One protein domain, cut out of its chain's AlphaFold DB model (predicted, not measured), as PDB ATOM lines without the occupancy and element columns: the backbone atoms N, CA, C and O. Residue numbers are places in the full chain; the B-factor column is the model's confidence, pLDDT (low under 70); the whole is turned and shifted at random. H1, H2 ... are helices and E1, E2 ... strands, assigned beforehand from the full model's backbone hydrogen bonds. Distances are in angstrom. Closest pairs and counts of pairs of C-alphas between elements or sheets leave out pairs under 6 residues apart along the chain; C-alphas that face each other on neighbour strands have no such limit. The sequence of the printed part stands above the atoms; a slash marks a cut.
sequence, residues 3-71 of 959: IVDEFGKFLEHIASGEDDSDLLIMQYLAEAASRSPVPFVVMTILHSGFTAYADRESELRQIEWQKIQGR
ATOM      1  N   ILE A   3       8.714 -10.849 -39.516       91.06
ATOM      2  CA  ILE A   3       7.331 -11.228 -39.223       91.06
ATOM      3  C   ILE A   3       6.921 -10.484 -37.961       91.06
ATOM      4  O   ILE A   3       7.630 -10.539 -36.957       91.06
ATOM      5  N   VAL A   4       5.801  -9.779 -38.037       87.38
ATOM      6  CA  VAL A   4       5.192  -9.067 -36.919       87.38
ATOM      7  C   VAL A   4       3.863  -9.740 -36.626       87.38
ATOM      8  O   VAL A   4       2.907  -9.608 -37.393       87.38
ATOM      9  N   ASP A   5       3.841 -10.504 -35.541       85.44
ATOM     10  CA  ASP A   5       2.627 -11.132 -35.033       85.44
ATOM     11  C   ASP A   5       1.840 -10.155 -34.142       85.44
ATOM     12  O   ASP A   5       2.405  -9.185 -33.634       85.44
ATOM     13  N   GLU A   6       0.536 -10.388 -33.989       83.19
ATOM     14  CA  GLU A   6      -0.395  -9.527 -33.241       83.19
ATOM     15  C   GLU A   6      -0.328  -8.039 -33.641       83.19
ATOM     16  O   GLU A   6      -0.458  -7.135 -32.807       83.19
ATOM     17  N   PHE A   7      -0.159  -7.759 -34.937       83.69
ATOM     18  CA  PHE A   7       0.046  -6.396 -35.428       83.69
ATOM     19  C   PHE A   7      -1.110  -5.440 -35.055       83.69
ATOM     20  O   PHE A   7      -0.905  -4.239 -34.882       83.69
ATOM     21  N   GLY A   8      -2.311  -5.982 -34.821       78.38
ATOM     22  CA  GLY A   8      -3.487  -5.232 -34.372       78.38
ATOM     23  C   GLY A   8      -3.291  -4.489 -33.045       78.38
ATOM     24  O   GLY A   8      -3.795  -3.381 -32.912       78.38
ATOM     25  N   LYS A   9      -2.496  -5.011 -32.098       77.75
ATOM     26  CA  LYS A   9      -2.234  -4.324 -30.815       77.75
ATOM     27  C   LYS A   9      -1.465  -3.017 -31.001       77.75
ATOM     28  O   LYS A   9      -1.699  -2.053 -30.276       77.75
ATOM     29  N   PHE A  10      -0.566  -2.973 -31.985       77.12
ATOM     30  CA  PHE A  10       0.160  -1.753 -32.333       77.12
ATOM     31  C   PHE A  10      -0.784  -0.720 -32.950       77.12
ATOM     32  O   PHE A  10      -0.725   0.451 -32.592       77.12
ATOM     33  N   LEU A  11      -1.706  -1.158 -33.813       76.56
ATOM     34  CA  LEU A  11      -2.730  -0.284 -34.387       76.56
ATOM     35  C   LEU A  11      -3.695   0.251 -33.312       76.56
ATOM     36  O   LEU A  11      -3.967   1.447 -33.284       76.56
ATOM     37  N   GLU A  12      -4.153  -0.590 -32.382       72.75
ATOM     38  CA  GLU A  12      -5.021  -0.185 -31.263       72.75
ATOM     39  C   GLU A  12      -4.350   0.829 -30.329       72.75
ATOM     40  O   GLU A  12      -4.989   1.790 -29.898       72.75
ATOM     41  N   HIS A  13      -3.059   0.642 -30.037       71.81
ATOM     42  CA  HIS A  13      -2.291   1.590 -29.235       71.81
ATOM     43  C   HIS A  13      -2.205   2.958 -29.922       71.81
ATOM     44  O   HIS A  13      -2.488   3.978 -29.295       71.81
ATOM     45  N   ILE A  14      -1.924   2.983 -31.227       71.81
ATOM     46  CA  ILE A  14      -1.849   4.230 -31.999       71.81
ATOM     47  C   ILE A  14      -3.226   4.918 -32.085       71.81
ATOM     48  O   ILE A  14      -3.310   6.140 -31.983       71.81
ATOM     49  N   ALA A  15      -4.313   4.147 -32.181       65.56
ATOM     50  CA  ALA A  15      -5.688   4.660 -32.161       65.56
ATOM     51  C   ALA A  15      -6.155   5.177 -30.777       65.56
ATOM     52  O   ALA A  15      -7.218   5.782 -30.654       65.56
ATOM     53  N   SER A  16      -5.398   4.942 -29.699       63.16
ATOM     54  CA  SER A  16      -5.748   5.434 -28.354       63.16
ATOM     55  C   SER A  16      -5.320   6.889 -28.090       63.16
ATOM     56  O   SER A  16      -5.806   7.509 -27.143       63.16
ATOM     57  N   GLY A  17      -4.484   7.462 -28.969       60.09
ATOM     58  CA  GLY A  17      -4.144   8.889 -28.982       60.09
ATOM     59  C   GLY A  17      -3.172   9.359 -27.895       60.09
ATOM     60  O   GLY A  17      -3.143  10.556 -27.614       60.09
ATOM     61  N   GLU A  18      -2.405   8.455 -27.274       51.94
ATOM     62  CA  GLU A  18      -1.470   8.811 -26.195       51.94
ATOM     63  C   GLU A  18      -0.150   9.444 -26.687       51.94
ATOM     64  O   GLU A  18       0.444  10.191 -25.919       51.94
ATOM     65  N   ASP A  19       0.246   9.276 -27.960       53.09
ATOM     66  CA  ASP A  19       1.394   9.964 -28.581       53.09
ATOM     67  C   ASP A  19       1.191  10.169 -30.103       53.09
ATOM     68  O   ASP A  19       0.754   9.274 -30.825       53.09
ATOM     69  N   ASP A  20       1.513  11.363 -30.617       51.31
ATOM     70  CA  ASP A  20       1.235  11.806 -32.002       51.31
ATOM     71  C   ASP A  20       2.257  11.280 -33.052       51.31
ATOM     72  O   ASP A  20       2.276  11.755 -34.188       51.31
ATOM     73  N   SER A  21       3.145  10.327 -32.708       53.47
ATOM     74  CA  SER A  21       4.358  10.020 -33.505       53.47
ATOM     75  C   SER A  21       4.512   8.621 -34.135       53.47
ATOM     76  O   SER A  21       5.486   8.420 -34.861       53.47
ATOM     77  N   ASP A  22       3.592   7.664 -33.965       66.06
ATOM     78  CA  ASP A  22       3.937   6.243 -34.217       66.06
ATOM     79  C   ASP A  22       3.507   5.629 -35.567       66.06
ATOM     80  O   ASP A  22       4.126   4.666 -36.030       66.06
ATOM     81  N   LEU A  23       2.524   6.189 -36.284       70.06
ATOM     82  CA  LEU A  23       2.038   5.585 -37.541       70.06
ATOM     83  C   LEU A  23       3.082   5.652 -38.686       70.06
ATOM     84  O   LEU A  23       3.168   4.758 -39.532       70.06
ATOM     85  N   LEU A  24       3.931   6.687 -38.691       74.44
ATOM     86  CA  LEU A  24       4.980   6.924 -39.695       74.44
ATOM     87  C   LEU A  24       6.062   5.835 -39.728       74.44
ATOM     88  O   LEU A  24       6.632   5.568 -40.789       74.44
ATOM     89  N   ILE A  25       6.327   5.171 -38.600       81.56
ATOM     90  CA  ILE A  25       7.309   4.078 -38.516       81.56
ATOM     91  C   ILE A  25       6.935   2.947 -39.477       81.56
ATOM     92  O   ILE A  25       7.806   2.379 -40.140       81.56
ATOM     93  N   MET A  26       5.638   2.670 -39.624       80.69
ATOM     94  CA  MET A  26       5.165   1.601 -40.497       80.69
ATOM     95  C   MET A  26       5.341   1.922 -41.971       80.69
ATOM     96  O   MET A  26       5.727   1.053 -42.757       80.69
ATOM     97  N   GLN A  27       5.143   3.185 -42.337       85.06
ATOM     98  CA  GLN A  27       5.474   3.655 -43.671       85.06
ATOM     99  C   GLN A  27       6.972   3.499 -43.956       85.06
ATOM    100  O   GLN A  27       7.336   2.990 -45.017       85.06
ATOM    101  N   TYR A  28       7.839   3.900 -43.022       86.56
ATOM    102  CA  TYR A  28       9.286   3.765 -43.198       86.56
ATOM    103  C   TYR A  28       9.726   2.307 -43.318       86.56
ATOM    104  O   TYR A  28      10.575   2.000 -44.152       86.56
ATOM    105  N   LEU A  29       9.123   1.400 -42.546       86.69
ATOM    106  CA  LEU A  29       9.426  -0.026 -42.615       86.69
ATOM    107  C   LEU A  29       9.022  -0.634 -43.968       86.69
ATOM    108  O   LEU A  29       9.813  -1.358 -44.574       86.69
ATOM    109  N   ALA A  30       7.829  -0.300 -44.468       87.12
ATOM    110  CA  ALA A  30       7.367  -0.739 -45.784       87.12
ATOM    111  C   ALA A  30       8.252  -0.183 -46.917       87.12
ATOM    112  O   ALA A  30       8.630  -0.914 -47.836       87.12
ATOM    113  N   GLU A  31       8.647   1.093 -46.840       88.19
ATOM    114  CA  GLU A  31       9.559   1.705 -47.815       88.19
ATOM    115  C   GLU A  31      10.961   1.091 -47.775       88.19
ATOM    116  O   GLU A  31      11.547   0.844 -48.830       88.19
ATOM    117  N   ALA A  32      11.492   0.819 -46.582       87.75
ATOM    118  CA  ALA A  32      12.793   0.182 -46.406       87.75
ATOM    119  C   ALA A  32      12.803  -1.244 -46.973       87.75
ATOM    120  O   ALA A  32      13.778  -1.641 -47.609       87.75
ATOM    121  N   ALA A  33      11.707  -1.990 -46.803       89.25
ATOM    122  CA  ALA A  33      11.536  -3.308 -47.403       89.25
ATOM    123  C   ALA A  33      11.468  -3.251 -48.929       89.25
ATOM    124  O   ALA A  33      12.210  -3.960 -49.607       89.25
ATOM    125  N   SER A  34      10.651  -2.347 -49.471       87.25
ATOM    126  CA  SER A  34      10.483  -2.180 -50.916       87.25
ATOM    127  C   SER A  34      11.759  -1.700 -51.625       87.25
ATOM    128  O   SER A  34      12.030  -2.117 -52.750       87.25
ATOM    129  N   ARG A  35      12.572  -0.851 -50.976       89.94
ATOM    130  CA  ARG A  35      13.830  -0.305 -51.527       89.94
ATOM    131  C   ARG A  35      15.075  -1.121 -51.162       89.94
ATOM    132  O   ARG A  35      16.189  -0.694 -51.471       89.94
ATOM    133  N   SER A  36      14.920  -2.256 -50.484       88.88
ATOM    134  CA  SER A  36      16.048  -3.065 -50.028       88.88
ATOM    135  C   SER A  36      16.838  -3.648 -51.216       88.88
ATOM    136  O   SER A  36      16.239  -4.248 -52.109       88.88
ATOM    137  N   PRO A  37      18.183  -3.549 -51.226       87.50
ATOM    138  CA  PRO A  37      19.025  -4.160 -52.260       87.50
ATOM    139  C   PRO A  37      19.103  -5.694 -52.150       87.50
ATOM    140  O   PRO A  37      19.628  -6.352 -53.044       87.50
ATOM    141  N   VAL A  38      18.593  -6.270 -51.054       90.31
ATOM    142  CA  VAL A  38      18.467  -7.717 -50.823       90.31
ATOM    143  C   VAL A  38      16.994  -8.103 -50.640       90.31
ATOM    144  O   VAL A  38      16.228  -7.271 -50.145       90.31
ATOM    145  N   PRO A  39      16.572  -9.343 -50.966       87.62
ATOM    146  CA  PRO A  39      15.194  -9.786 -50.751       87.62
ATOM    147  C   PRO A  39      14.779  -9.651 -49.280       87.62
ATOM    148  O   PRO A  39      15.194 -10.430 -48.419       87.62
ATOM    149  N   PHE A  40      13.953  -8.648 -48.983       89.94
ATOM    150  CA  PHE A  40      13.465  -8.376 -47.639       89.94
ATOM    151  C   PHE A  40      11.941  -8.256 -47.651       89.94
ATOM    152  O   PHE A  40      11.375  -7.321 -48.200       89.94
ATOM    153  N   VAL A  41      11.286  -9.247 -47.047       90.19
ATOM    154  CA  VAL A  41       9.828  -9.306 -46.886       90.19
ATOM    155  C   VAL A  41       9.472  -8.910 -45.461       90.19
ATOM    156  O   VAL A  41      10.060  -9.454 -44.521       90.19
ATOM    157  N   VAL A  42       8.499  -8.012 -45.325       90.62
ATOM    158  CA  VAL A  42       7.826  -7.683 -44.064       90.62
ATOM    159  C   VAL A  42       6.427  -8.287 -44.124       90.62
ATOM    160  O   VAL A  42       5.680  -8.012 -45.058       90.62
ATOM    161  N   MET A  43       6.099  -9.132 -43.153       90.44
ATOM    162  CA  MET A  43       4.815  -9.816 -43.039       90.44
ATOM    163  C   MET A  43       4.175  -9.439 -41.707       90.44
ATOM    164  O   MET A  43       4.793  -9.604 -40.660       90.44
ATOM    165  N   THR A  44       2.945  -8.945 -41.753       87.94
ATOM    166  CA  THR A  44       2.148  -8.600 -40.572       87.94
ATOM    167  C   THR A  44       0.982  -9.565 -40.445       87.94
ATOM    168  O   THR A  44       0.322  -9.855 -41.442       87.94
ATOM    169  N   ILE A  45       0.709 -10.035 -39.232       88.00
ATOM    170  CA  ILE A  45      -0.415 -10.930 -38.941       88.00
ATOM    171  C   ILE A  45      -1.474 -10.140 -38.170       88.00
ATOM    172  O   ILE A  45      -1.182  -9.505 -37.154       88.00
ATOM    173  N   LEU A  46      -2.702 -10.149 -38.686       79.00
ATOM    174  CA  LEU A  46      -3.846  -9.397 -38.173       79.00
ATOM    175  C   LEU A  46      -5.029 -10.339 -37.917       79.00
ATOM    176  O   LEU A  46      -5.254 -11.275 -38.682       79.00
ATOM    177  N   HIS A  47      -5.811 -10.067 -36.868       74.06
ATOM    178  CA  HIS A  47      -7.042 -10.817 -36.564       74.06
ATOM    179  C   HIS A  47      -8.264 -10.313 -37.337       74.06
ATOM    180  O   HIS A  47      -9.281 -10.996 -37.430       74.06
ATOM    181  N   SER A  48      -8.203  -9.091 -37.851       67.94
ATOM    182  CA  SER A  48      -9.276  -8.441 -38.597       67.94
ATOM    183  C   SER A  48      -8.669  -7.534 -39.664       67.94
ATOM    184  O   SER A  48      -7.466  -7.279 -39.651       67.94
ATOM    185  N   GLY A  49      -9.479  -7.075 -40.618       70.31
ATOM    186  CA  GLY A  49      -8.991  -6.184 -41.673       70.31
ATOM    187  C   GLY A  49      -8.357  -4.914 -41.097       70.31
ATOM    188  O   GLY A  49      -8.829  -4.388 -40.090       70.31
ATOM    189  N   PHE A  50      -7.310  -4.406 -41.749       70.94
ATOM    190  CA  PHE A  50      -6.548  -3.231 -41.305       70.94
ATOM    191  C   PHE A  50      -7.445  -2.010 -41.007       70.94
ATOM    192  O   PHE A  50      -7.222  -1.292 -40.037       70.94
ATOM    193  N   THR A  51      -8.505  -1.810 -41.799       65.44
ATOM    194  CA  THR A  51      -9.458  -0.696 -41.658       65.44
ATOM    195  C   THR A  51     -10.329  -0.778 -40.406       65.44
ATOM    196  O   THR A  51     -10.692   0.262 -39.871       65.44
ATOM    197  N   ALA A  52     -10.618  -1.981 -39.898       64.94
ATOM    198  CA  ALA A  52     -11.458  -2.168 -38.709       64.94
ATOM    199  C   ALA A  52     -10.824  -1.566 -37.441       64.94
ATOM    200  O   ALA A  52     -11.518  -1.232 -36.483       64.94
ATOM    201  N   TYR A  53      -9.502  -1.381 -37.448       67.12
ATOM    202  CA  TYR A  53      -8.764  -0.745 -36.359       67.12
ATOM    203  C   TYR A  53      -8.793   0.799 -36.427       67.12
ATOM    204  O   TYR A  53      -8.408   1.447 -35.458       67.12
ATOM    205  N   ALA A  54      -9.289   1.392 -37.524       61.72
ATOM    206  CA  ALA A  54      -9.335   2.842 -37.769       61.72
ATOM    207  C   ALA A  54     -10.749   3.460 -37.666       61.72
ATOM    208  O   ALA A  54     -10.917   4.670 -37.843       61.72
ATOM    209  N   ASP A  55     -11.782   2.661 -37.375       56.53
ATOM    210  CA  ASP A  55     -13.194   3.086 -37.420       56.53
ATOM    211  C   ASP A  55     -13.560   4.192 -36.411       56.53
ATOM    212  O   ASP A  55     -14.587   4.856 -36.553       56.53
ATOM    213  N   ARG A  56     -12.722   4.421 -35.392       54.69
ATOM    214  CA  ARG A  56     -12.940   5.424 -34.332       54.69
ATOM    215  C   ARG A  56     -12.165   6.735 -34.533       54.69
ATOM    216  O   ARG A  56     -12.292   7.633 -33.706       54.69
ATOM    217  N   GLU A  57     -11.378   6.847 -35.601       59.59
ATOM    218  CA  GLU A  57     -10.489   7.987 -35.860       59.59
ATOM    219  C   GLU A  57     -11.121   9.067 -36.755       59.59
ATOM    220  O   GLU A  57     -12.095   8.839 -37.470       59.59
ATOM    221  N   SER A  58     -10.544  10.274 -36.730       57.12
ATOM    222  CA  SER A  58     -10.947  11.374 -37.626       57.12
ATOM    223  C   SER A  58     -10.728  11.028 -39.109       57.12
ATOM    224  O   SER A  58      -9.797  10.298 -39.443       57.12
ATOM    225  N   GLU A  59     -11.520  11.607 -40.021       55.88
ATOM    226  CA  GLU A  59     -11.402  11.365 -41.476       55.88
ATOM    227  C   GLU A  59      -9.991  11.642 -42.022       55.88
ATOM    228  O   GLU A  59      -9.487  10.899 -42.862       55.88
ATOM    229  N   LEU A  60      -9.308  12.667 -41.498       58.97
ATOM    230  CA  LEU A  60      -7.916  12.973 -41.850       58.97
ATOM    231  C   LEU A  60      -6.961  11.828 -41.483       58.97
ATOM    232  O   LEU A  60      -6.111  11.463 -42.293       58.97
ATOM    233  N   ARG A  61      -7.135  11.225 -40.301       63.03
ATOM    234  CA  ARG A  61      -6.335  10.073 -39.868       63.03
ATOM    235  C   ARG A  61      -6.720   8.807 -40.627       63.03
ATOM    236  O   ARG A  61      -5.830   8.089 -41.055       63.03
ATOM    237  N   GLN A  62      -7.997   8.566 -40.912       66.12
ATOM    238  CA  GLN A  62      -8.405   7.433 -41.754       66.12
ATOM    239  C   GLN A  62      -7.759   7.487 -43.149       66.12
ATOM    240  O   GLN A  62      -7.299   6.464 -43.655       66.12
ATOM    241  N   ILE A  63      -7.637   8.682 -43.739       72.12
ATOM    242  CA  ILE A  63      -6.912   8.884 -45.002       72.12
ATOM    243  C   ILE A  63      -5.417   8.556 -44.851       72.12
ATOM    244  O   ILE A  63      -4.826   7.955 -45.748       72.12
ATOM    245  N   GLU A  64      -4.776   8.929 -43.740       72.31
ATOM    246  CA  GLU A  64      -3.378   8.554 -43.472       72.31
ATOM    247  C   GLU A  64      -3.200   7.044 -43.285       72.31
ATOM    248  O   GLU A  64      -2.274   6.459 -43.847       72.31
ATOM    249  N   TRP A  65      -4.127   6.389 -42.592       78.19
ATOM    250  CA  TRP A  65      -4.125   4.940 -42.404       78.19
ATOM    251  C   TRP A  65      -4.313   4.194 -43.726       78.19
ATOM    252  O   TRP A  65      -3.561   3.263 -44.013       78.19
ATOM    253  N   GLN A  66      -5.237   4.646 -44.578       76.38
ATOM    254  CA  GLN A  66      -5.431   4.088 -45.921       76.38
ATOM    255  C   GLN A  66      -4.179   4.243 -46.798       76.38
ATOM    256  O   GLN A  66      -3.819   3.322 -47.534       76.38
ATOM    257  N   LYS A  67      -3.464   5.375 -46.700       80.50
ATOM    258  CA  LYS A  67      -2.189   5.576 -47.415       80.50
ATOM    259  C   LYS A  67      -1.112   4.582 -46.986       80.50
ATOM    260  O   LYS A  67      -0.296   4.183 -47.818       80.50
ATOM    261  N   ILE A  68      -1.072   4.210 -45.707       81.69
ATOM    262  CA  ILE A  68      -0.107   3.232 -45.194       81.69
ATOM    263  C   ILE A  68      -0.534   1.812 -45.551       81.69
ATOM    264  O   ILE A  68       0.304   1.056 -46.037       81.69
ATOM    265  N   GLN A  69      -1.818   1.469 -45.403       81.12
ATOM    266  CA  GLN A  69      -2.355   0.170 -45.820       81.12
ATOM    267  C   GLN A  69      -2.030  -0.117 -47.288       81.12
ATOM    268  O   GLN A  69      -1.568  -1.207 -47.606       81.12
ATOM    269  N   GLY A  70      -2.168   0.876 -48.176       82.00
ATOM    270  CA  GLY A  70      -1.848   0.736 -49.601       82.00
ATOM    271  C   GLY A  70      -0.389   0.369 -49.918       82.00
ATOM    272  O   GLY A  70      -0.066   0.118 -51.077       82.00
ATOM    273  N   ARG A  71       0.506   0.341 -48.920       86.12
ATOM    274  CA  ARG A  71       1.909  -0.094 -49.045       86.12
ATOM    275  C   ARG A  71       2.125  -1.561 -48.659       86.12
ATOM    276  O   ARG A  71       3.233  -2.062 -48.839       86.12
TER     277      ARG A  71
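Overview. This is residues 3 to 71 of the 959 residues of an uncharacterized protein of Calidithermus terrae (UniProt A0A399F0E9). An open frame of short helices and loops: H2 and H4 run the same way along one long side, and H1 and H3 touch each other on the opposite side. The short strand E1 continues that opposite side, coming back from the loop of residues 35 to 41 at one end of the long axis. The printed part has 69 residues with four named helices and one named strand, in the order H1, H2, E1, H3, H4, and is mostly helix. The whole is compact, with a radius of gyration of the C-alphas of 12.4 A, and elongated, spanning 38 by 23 by 20 A.

Arrangement. H2, residues 23 to 34, and H4, residues 59 to 69, only just touch, with 3 pairs of C-alphas within 8 A. H2 does so with residues 23 to 27 alone; the closest C-alphas, of Gln 27 and Ile 68, are 5.8 A apart. They run the same way at a shallow tilt of 24 degrees. H3, residues 50 to 53, only just touches H4, with 3 such pairs; the closest are Phe 50 and Gln 69, 7.0 A. H1, residues 7 to 14, touches H3, closest at the C-alphas of Glu 12 and Tyr 53, 6.3 A. H1 and H4 are apart. E1, residues 42 to 44, pairs with no named strand, but residues 3 to 4 pair parallel with its residues 43 to 44. Every O i to N i+4 pair is within hydrogen-bond range in H1 and H4, 7 of 8 in H2; H3 is too short for one.

Along the chain. H2 measures 17.6 A, from C-alpha 23 at (2.038, 5.585, -37.541); H4 measures 15.0 A, ending at C-alpha 69 (-2.355, 0.170, -45.820).

Size, cuts and confidence. The C-alphas farthest apart, of Pro 37 and Arg 56, are 37.9 A apart. The printed part has no cut and no long link. Mean pLDDT of the printed part is 75.5; residues 15 to 22, 48 and 51 to 62 are under 70.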